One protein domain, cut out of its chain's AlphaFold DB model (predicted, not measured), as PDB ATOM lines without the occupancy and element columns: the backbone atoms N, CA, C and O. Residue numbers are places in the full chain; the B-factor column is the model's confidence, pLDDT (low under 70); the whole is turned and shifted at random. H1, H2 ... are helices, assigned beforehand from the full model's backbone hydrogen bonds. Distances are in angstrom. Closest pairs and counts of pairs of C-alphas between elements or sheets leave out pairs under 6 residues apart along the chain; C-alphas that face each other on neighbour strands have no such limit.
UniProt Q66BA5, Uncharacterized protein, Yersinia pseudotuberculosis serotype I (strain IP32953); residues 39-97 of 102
ATOM      1  N   GLU A  39     -31.255 -71.695  80.935       88.62
ATOM      2  CA  GLU A  39     -31.111 -70.386  81.578       88.62
ATOM      3  C   GLU A  39     -29.695 -70.176  82.126       88.62
ATOM      4  O   GLU A  39     -29.074 -69.150  81.847       88.62
ATOM      5  N   GLU A  40     -29.143 -71.151  82.858       88.50
ATOM      6  CA  GLU A  40     -27.775 -71.043  83.384       88.50
ATOM      7  C   GLU A  40     -26.752 -70.947  82.243       88.50
ATOM      8  O   GLU A  40     -25.827 -70.130  82.295       88.50
ATOM      9  N   PHE A  41     -26.941 -71.733  81.178       90.19
ATOM     10  CA  PHE A  41     -26.092 -71.654  79.994       90.19
ATOM     11  C   PHE A  41     -26.210 -70.291  79.297       90.19
ATOM     12  O   PHE A  41     -25.184 -69.695  78.973       90.19
ATOM     13  N   GLU A  42     -27.425 -69.768  79.105       93.31
ATOM     14  CA  GLU A  42     -27.644 -68.442  78.517       93.31
ATOM     15  C   GLU A  42     -26.971 -67.341  79.342       93.31
ATOM     16  O   GLU A  42     -26.217 -66.549  78.785       93.31
ATOM     17  N   GLN A  43     -27.157 -67.315  80.665       91.12
ATOM     18  CA  GLN A  43     -26.534 -66.307  81.532       91.12
ATOM     19  C   GLN A  43     -25.004 -66.315  81.413       91.12
ATOM     20  O   GLN A  43     -24.368 -65.259  81.317       91.12
ATOM     21  N   ARG A  44     -24.393 -67.507  81.384       90.31
ATOM     22  CA  ARG A  44     -22.945 -67.659  81.178       90.31
ATOM     23  C   ARG A  44     -22.536 -67.168  79.797       90.31
ATOM     24  O   ARG A  44     -21.575 -66.411  79.689       90.31
ATOM     25  N   LEU A  45     -23.270 -67.553  78.762       91.19
ATOM     26  CA  LEU A  45     -22.991 -67.165  77.387       91.19
ATOM     27  C   LEU A  45     -23.103 -65.647  77.182       91.19
ATOM     28  O   LEU A  45     -22.240 -65.058  76.540       91.19
ATOM     29  N   GLU A  46     -24.089 -64.996  77.798       92.06
ATOM     30  CA  GLU A  46     -24.244 -63.538  77.744       92.06
ATOM     31  C   GLU A  46     -23.153 -62.793  78.517       92.06
ATOM     32  O   GLU A  46     -22.721 -61.712  78.114       92.06
ATOM     33  N   SER A  47     -22.624 -63.379  79.594       88.88
ATOM     34  CA  SER A  47     -21.463 -62.802  80.284       88.88
ATOM     35  C   SER A  47     -20.219 -62.722  79.382       88.88
ATOM     36  O   SER A  47     -19.375 -61.841  79.564       88.88
ATOM     37  N   LEU A  48     -20.140 -63.586  78.361       86.44
ATOM     38  CA  LEU A  48     -19.059 -63.649  77.375       86.44
ATOM     39  C   LEU A  48     -19.250 -62.674  76.194       86.44
ATOM     40  O   LEU A  48     -18.341 -62.522  75.372       86.44
ATOM     41  N   SER A  49     -20.393 -61.984  76.101       79.25
ATOM     42  CA  SER A  49     -20.711 -61.054  75.004       79.25
ATOM     43  C   SER A  49     -19.778 -59.839  74.961       79.25
ATOM     44  O   SER A  49     -19.448 -59.349  73.883       79.25
ATOM     45  N   LYS A  50     -19.257 -59.389  76.114       76.69
ATOM     46  CA  LYS A  50     -18.359 -58.218  76.198       76.69
ATOM     47  C   LYS A  50     -17.014 -58.411  75.482       76.69
ATOM     48  O   LYS A  50     -16.394 -57.431  75.087       76.69
ATOM     49  N   GLY A  51     -16.560 -59.656  75.324       72.44
ATOM     50  CA  GLY A  51     -15.229 -59.994  74.805       72.44
ATOM     51  C   GLY A  51     -15.205 -60.551  73.382       72.44
ATOM     52  O   GLY A  51     -14.185 -61.095  72.980       72.44
ATOM     53  N   LYS A  52     -16.314 -60.482  72.628       85.12
ATOM     54  CA  LYS A  52     -16.523 -61.183  71.336       85.12
ATOM     55  C   LYS A  52     -16.552 -62.717  71.425       85.12
ATOM     56  O   LYS A  52     -16.884 -63.366  70.435       85.12
ATOM     57  N   THR A  53     -16.282 -63.304  72.590       91.25
ATOM     58  CA  THR A  53     -16.265 -64.757  72.807       91.25
ATOM     59  C   THR A  53     -17.606 -65.409  72.473       91.25
ATOM     60  O   THR A  53     -17.617 -66.431  71.791       91.25
ATOM     61  N   LYS A  54     -18.740 -64.792  72.847       93.75
ATOM     62  CA  LYS A  54     -20.072 -65.257  72.406       93.75
ATOM     63  C   LYS A  54     -20.157 -65.353  70.878       93.75
ATOM     64  O   LYS A  54     -20.603 -66.369  70.353       93.75
ATOM     65  N   GLY A  55     -19.678 -64.329  70.170       93.44
ATOM     66  CA  GLY A  55     -19.662 -64.291  68.705       93.44
ATOM     67  C   GLY A  55     -18.795 -65.389  68.082       93.44
ATOM     68  O   GLY A  55     -19.194 -65.979  67.084       93.44
ATOM     69  N   ILE A  56     -17.650 -65.728  68.689       94.62
ATOM     70  CA  ILE A  56     -16.802 -66.854  68.247       94.62
ATOM     71  C   ILE A  56     -17.549 -68.182  68.394       94.62
ATOM     72  O   ILE A  56     -17.567 -68.980  67.459       94.62
ATOM     73  N   ILE A  57     -18.212 -68.401  69.534       95.88
ATOM     74  CA  ILE A  57     -19.015 -69.609  69.771       95.88
ATOM     75  C   ILE A  57     -20.158 -69.698  68.749       95.88
ATOM     76  O   ILE A  57     -20.380 -70.752  68.158       95.88
ATOM     77  N   TYR A  58     -20.865 -68.592  68.503       96.75
ATOM     78  CA  TYR A  58     -21.962 -68.538  67.533       96.75
ATOM     79  C   TYR A  58     -21.469 -68.782  66.107       96.75
ATOM     80  O   TYR A  58     -22.097 -69.527  65.359       96.75
ATOM     81  N   TYR A  59     -20.324 -68.208  65.742       96.25
ATOM     82  CA  TYR A  59     -19.679 -68.452  64.458       96.25
ATOM     83  C   TYR A  59     -19.302 -69.928  64.279       96.25
ATOM     84  O   TYR A  59     -19.658 -70.528  63.268       96.25
ATOM     85  N   ALA A  60     -18.650 -70.537  65.277       96.38
ATOM     86  CA  ALA A  60     -18.283 -71.954  65.259       96.38
ATOM     87  C   ALA A  60     -19.511 -72.882  65.185       96.38
ATOM     88  O   ALA A  60     -19.440 -73.966  64.611       96.38
ATOM     89  N   ALA A  61     -20.653 -72.437  65.711       96.88
ATOM     90  CA  ALA A  61     -21.930 -73.133  65.608       96.88
ATOM     91  C   ALA A  61     -22.673 -72.904  64.276       96.88
ATOM     92  O   ALA A  61     -23.760 -73.448  64.090       96.88
ATOM     93  N   GLY A  62     -22.123 -72.101  63.361       96.69
ATOM     94  CA  GLY A  62     -22.740 -71.782  62.071       96.69
ATOM     95  C   GLY A  62     -23.857 -70.736  62.138       96.69
ATOM     96  O   GLY A  62     -24.587 -70.561  61.161       96.69
ATOM     97  N   ILE A  63     -24.006 -70.020  63.258       97.00
ATOM     98  CA  ILE A  63     -25.007 -68.958  63.391       97.00
ATOM     99  C   ILE A  63     -24.578 -67.755  62.551       97.00
ATOM    100  O   ILE A  63     -23.446 -67.265  62.652       97.00
ATOM    101  N   LYS A  64     -25.505 -67.246  61.733       94.62
ATOM    102  CA  LYS A  64     -25.283 -66.055  60.904       94.62
ATOM    103  C   LYS A  64     -24.912 -64.861  61.778       94.62
ATOM    104  O   LYS A  64     -25.524 -64.654  62.821       94.62
ATOM    105  N   LYS A  65     -23.966 -64.042  61.313       92.12
ATOM    106  CA  LYS A  65     -23.457 -62.871  62.047       92.12
ATOM    107  C   LYS A  65     -24.569 -61.939  62.539       92.12
ATOM    108  O   LYS A  65     -24.545 -61.525  63.689       92.12
ATOM    109  N   ASP A  66     -25.584 -61.697  61.713       92.62
ATOM    110  CA  ASP A  66     -26.717 -60.825  62.061       92.62
ATOM    111  C   ASP A  66     -27.585 -61.384  63.202       92.62
ATOM    112  O   ASP A  66     -28.379 -60.670  63.803       92.62
ATOM    113  N   SER A  67     -27.436 -62.672  63.523       91.62
ATOM    114  CA  SER A  67     -28.106 -63.351  64.637       91.62
ATOM    115  C   SER A  67     -27.237 -63.466  65.894       91.62
ATOM    116  O   SER A  67     -27.683 -64.064  66.867       91.62
ATOM    117  N   HIS A  68     -26.019 -62.908  65.922       92.62
ATOM    118  CA  HIS A  68     -25.120 -62.998  67.090       92.62
ATOM    119  C   HIS A  68     -25.599 -62.186  68.298       92.62
ATOM    120  O   HIS A  68     -25.256 -62.517  69.432       92.62
ATOM    121  N   GLU A  69     -26.436 -61.177  68.064       91.06
ATOM    122  CA  GLU A  69     -27.058 -60.375  69.124       91.06
ATOM    123  C   GLU A  69     -28.251 -61.083  69.785       91.06
ATOM    124  O   GLU A  69     -28.627 -60.733  70.903       91.06
ATOM    125  N   ARG A  70     -28.829 -62.107  69.135       94.06
ATOM    126  CA  ARG A  70     -29.940 -62.882  69.708       94.06
ATOM    127  C   ARG A  70     -29.479 -63.607  70.967       94.06
ATOM    128  O   ARG A  70     -28.323 -64.032  71.078       94.06
ATOM    129  N   LYS A  71     -30.391 -63.760  71.919       94.50
ATOM    130  CA  LYS A  71     -30.162 -64.585  73.104       94.50
ATOM    131  C   LYS A  71     -30.215 -66.060  72.738       94.50
ATOM    132  O   LYS A  71     -30.887 -66.458  71.786       94.50
ATOM    133  N   PHE A  72     -29.548 -66.894  73.530       94.88
ATOM    134  CA  PHE A  72     -29.490 -68.336  73.292       94.88
ATOM    135  C   PHE A  72     -30.882 -68.971  73.153       94.88
ATOM    136  O   PHE A  72     -31.112 -69.749  72.230       94.88
ATOM    137  N   ARG A  73     -31.833 -68.621  74.024       93.06
ATOM    138  CA  ARG A  73     -33.197 -69.173  74.006       93.06
ATOM    139  C   ARG A  73     -34.045 -68.680  72.838       93.06
ATOM    140  O   ARG A  73     -35.024 -69.340  72.494       93.06
ATOM    141  N   GLU A  74     -33.665 -67.569  72.216       95.12
ATOM    142  CA  GLU A  74     -34.342 -67.043  71.029       95.12
ATOM    143  C   GLU A  74     -33.974 -67.828  69.768       95.12
ATOM    144  O   GLU A  74     -34.701 -67.734  68.784       95.12
ATOM    145  N   LEU A  75     -32.875 -68.590  69.775       94.56
ATOM    146  CA  LEU A  75     -32.454 -69.447  68.665       94.56
ATOM    147  C   LEU A  75     -33.379 -70.656  68.496       94.56
ATOM    148  O   LEU A  75     -34.012 -71.118  69.450       94.56
ATOM    149  N   GLU A  76     -33.409 -71.226  67.294       95.31
ATOM    150  CA  GLU A  76     -34.119 -72.476  67.044       95.31
ATOM    151  C   GLU A  76     -33.500 -73.648  67.818       95.31
ATOM    152  O   GLU A  76     -32.328 -73.641  68.194       95.31
ATOM    153  N   TYR A  77     -34.274 -74.713  68.042       94.12
ATOM    154  CA  TYR A  77     -33.798 -75.875  68.802       94.12
ATOM    155  C   TYR A  77     -32.489 -76.464  68.243       94.12
ATOM    156  O   TYR A  77     -31.578 -76.806  69.002       94.12
ATOM    157  N   HIS A  78     -32.379 -76.562  66.916       95.25
ATOM    158  CA  HIS A  78     -31.196 -77.108  66.258       95.25
ATOM    159  C   HIS A  78     -29.979 -76.174  66.392       95.25
ATOM    160  O   HIS A  78     -28.875 -76.646  66.666       95.25
ATOM    161  N   GLU A  79     -30.192 -74.859  66.301       96.44
ATOM    162  CA  GLU A  79     -29.178 -73.827  66.537       96.44
ATOM    163  C   GLU A  79     -28.677 -73.868  67.986       96.44
ATOM    164  O   GLU A  79     -27.472 -73.892  68.229       96.44
ATOM    165  N   ARG A  80     -29.584 -73.984  68.968       95.69
ATOM    166  CA  ARG A  80     -29.217 -74.137  70.388       95.69
ATOM    167  C   ARG A  80     -28.337 -75.362  70.623       95.69
ATOM    168  O   ARG A  80     -27.350 -75.292  71.358       95.69
ATOM    169  N   LYS A  81     -28.664 -76.488  69.982       95.62
ATOM    170  CA  LYS A  81     -27.849 -77.710  70.044       95.62
ATOM    171  C   LYS A  81     -26.466 -77.499  69.418       95.62
ATOM    172  O   LYS A  81     -25.475 -77.939  69.998       95.62
ATOM    173  N   ALA A  82     -26.391 -76.808  68.280       97.00
ATOM    174  CA  ALA A  82     -25.131 -76.480  67.618       97.00
ATOM    175  C   ALA A  82     -24.246 -75.567  68.482       97.00
ATOM    176  O   ALA A  82     -23.065 -75.852  68.650       97.00
ATOM    177  N   VAL A  83     -24.822 -74.538  69.112       96.75
ATOM    178  CA  VAL A  83     -24.108 -73.618  70.015       96.75
ATOM    179  C   VAL A  83     -23.521 -74.351  71.221       96.75
ATOM    180  O   VAL A  83     -22.365 -74.123  71.572       96.75
ATOM    181  N   ARG A  84     -24.270 -75.281  71.827       94.88
ATOM    182  CA  ARG A  84     -23.756 -76.125  72.921       94.88
ATOM    183  C   ARG A  84     -22.582 -76.988  72.484       94.88
ATOM    184  O   ARG A  84     -21.586 -77.058  73.196       94.88
ATOM    185  N   LYS A  85     -22.704 -77.628  71.318       95.69
ATOM    186  CA  LYS A  85     -21.633 -78.451  70.757       95.69
ATOM    187  C   LYS A  85     -20.385 -77.607  70.487       95.69
ATOM    188  O   LYS A  85     -19.319 -77.970  70.952       95.69
ATOM    189  N   ALA A  86     -20.534 -76.459  69.830       96.56
ATOM    190  CA  ALA A  86     -19.424 -75.559  69.531       96.56
ATOM    191  C   ALA A  86     -18.724 -75.045  70.798       96.56
ATOM    192  O   ALA A  86     -17.501 -75.016  70.854       96.56
ATOM    193  N   ALA A  87     -19.484 -74.677  71.836       94.56
ATOM    194  CA  ALA A  87     -18.910 -74.260  73.114       94.56
ATOM    195  C   ALA A  87     -18.085 -75.381  73.772       94.56
ATOM    196  O   ALA A  87     -17.012 -75.113  74.310       94.56
ATOM    197  N   LEU A  88     -18.573 -76.626  73.716       92.94
ATOM    198  CA  LEU A  88     -17.858 -77.788  74.240       92.94
ATOM    199  C   LEU A  88     -16.608 -78.107  73.414       92.94
ATOM    200  O   LEU A  88     -15.548 -78.303  74.000       92.94
ATOM    201  N   ASP A  89     -16.719 -78.127  72.086       92.50
ATOM    202  CA  ASP A  89     -15.600 -78.404  71.180       92.50
ATOM    203  C   ASP A  89     -14.471 -77.385  71.398       92.50
ATOM    204  O   ASP A  89     -13.335 -77.770  71.649       92.50
ATOM    205  N   LEU A  90     -14.799 -76.087  71.444       92.00
ATOM    206  CA  LEU A  90     -13.828 -75.024  71.723       92.00
ATOM    207  C   LEU A  90     -13.170 -75.179  73.100       92.00
ATOM    208  O   LEU A  90     -11.985 -74.893  73.256       92.00
ATOM    209  N   TRP A  91     -13.921 -75.620  74.112       89.06
ATOM    210  CA  TRP A  91     -13.352 -75.898  75.428       89.06
ATOM    211  C   TRP A  91     -12.381 -77.081  75.382       89.06
ATOM    212  O   TRP A  91     -11.297 -76.991  75.957       89.06
ATOM    213  N   VAL A  92     -12.732 -78.169  74.691       88.81
ATOM    214  CA  VAL A  92     -11.839 -79.324  74.510       88.81
ATOM    215  C   VAL A  92     -10.574 -78.911  73.764       88.81
ATOM    216  O   VAL A  92      -9.479 -79.225  74.230       88.81
ATOM    217  N   ASP A  93     -10.706 -78.158  72.672       86.56
ATOM    218  CA  ASP A  93      -9.579 -77.671  71.878       86.56
ATOM    219  C   ASP A  93      -8.636 -76.820  72.734       86.56
ATOM    220  O   ASP A  93      -7.442 -77.102  72.794       86.56
ATOM    221  N   LEU A  94      -9.166 -75.847  73.487       83.88
ATOM    222  CA  LEU A  94      -8.369 -75.000  74.384       83.88
ATOM    223  C   LEU A  94      -7.616 -75.799  75.454       83.88
ATOM    224  O   LEU A  94      -6.473 -75.477  75.766       83.88
ATOM    225  N   ASN A  95      -8.233 -76.842  76.015       84.00
ATOM    226  CA  ASN A  95      -7.589 -77.692  77.023       84.00
ATOM    227  C   ASN A  95      -6.638 -78.736  76.421       84.00
ATOM    228  O   ASN A  95      -5.881 -79.364  77.162       84.00
ATOM    229  N   SER A  96      -6.670 -78.922  75.102       83.12
ATOM    230  CA  SER A  96      -5.772 -79.823  74.376       83.12
ATOM    231  C   SER A  96      -4.485 -79.126  73.922       83.12
ATOM    232  O   SER A  96      -3.544 -79.805  73.515       83.12
ATOM    233  N   ILE A  97      -4.412 -77.789  74.000       82.12
ATOM    234  CA  ILE A  97      -3.205 -77.023  73.669       82.12
ATOM    235  C   ILE A  97      -2.168 -77.190  74.799       82.12
ATOM    236  O   ILE A  97      -2.489 -76.937  75.965       82.12
TER     237      ILE A  97
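AT A GLANCE: This is residues 39 to 97 of the 102 residues of an uncharacterized protein of Yersinia pseudotuberculosis serotype I (strain IP32953) (UniProt Q66BA5). One long helix, H3, has the short helix H2 set crosswise on its middle part, residues 83 to 90, with the short helix H1 near the beginning of H2 and away from H3. A long stretch without a named element, residues 61 to 76, loops from H2 back to the first end of H3, while residues 91 to 97 at the other end stick out as a free arm. The printed part has 59 residues with three named helices, in the order H1, H2, H3, and no named strand; the class is all helix. The whole is compact, with a radius of gyration of the C-alphas of 10.8 A, and the C-alphas span 32 by 24 by 23 A.

HOW THE PARTS SIT: H1, residues 39 to 47, is close to but not clearly touching H2, residues 53 to 60; their closest C-alphas, those of Leu 45 and Lys 54, are 6.1 A apart. Their lines are only just about perpendicular, at 71 degrees. H2 touches H3, residues 77 to 96, which meets it with residues 83 to 90 alone; the closest C-alphas, those of Ala 60 and Ala 86, are 5.7 A apart. These lines too are only just about perpendicular, at 72 degrees. H1 and H3 are apart. In H1, H2 and H3 every O i to N i+4 pair is within hydrogen-bond range.

IN THESE COORDINATES: H1 begins at C-alpha 39, (-31.111, -70.386, 81.578), and measures 12.3 A from first to last C-alpha. H2 measures 10.6 A and ends at C-alpha 60, (-18.283, -71.954, 65.259). H3 measures 28.8 A and ends at C-alpha 96, (-5.772, -79.823, 74.376).

THE WHOLE: The two C-alphas farthest apart, those of Glu 74 and Ile 97, are 32.8 A from each other. The link from H1 to H2 is tight, with 5 residues, and the link from H2 to H3 is long, with 16. Residues 91 to 97, of which 91 to 96 belong to H3, stand free. The printed part has no cut. The mean pLDDT of the printed part is 91.6, and no printed residue is under 70.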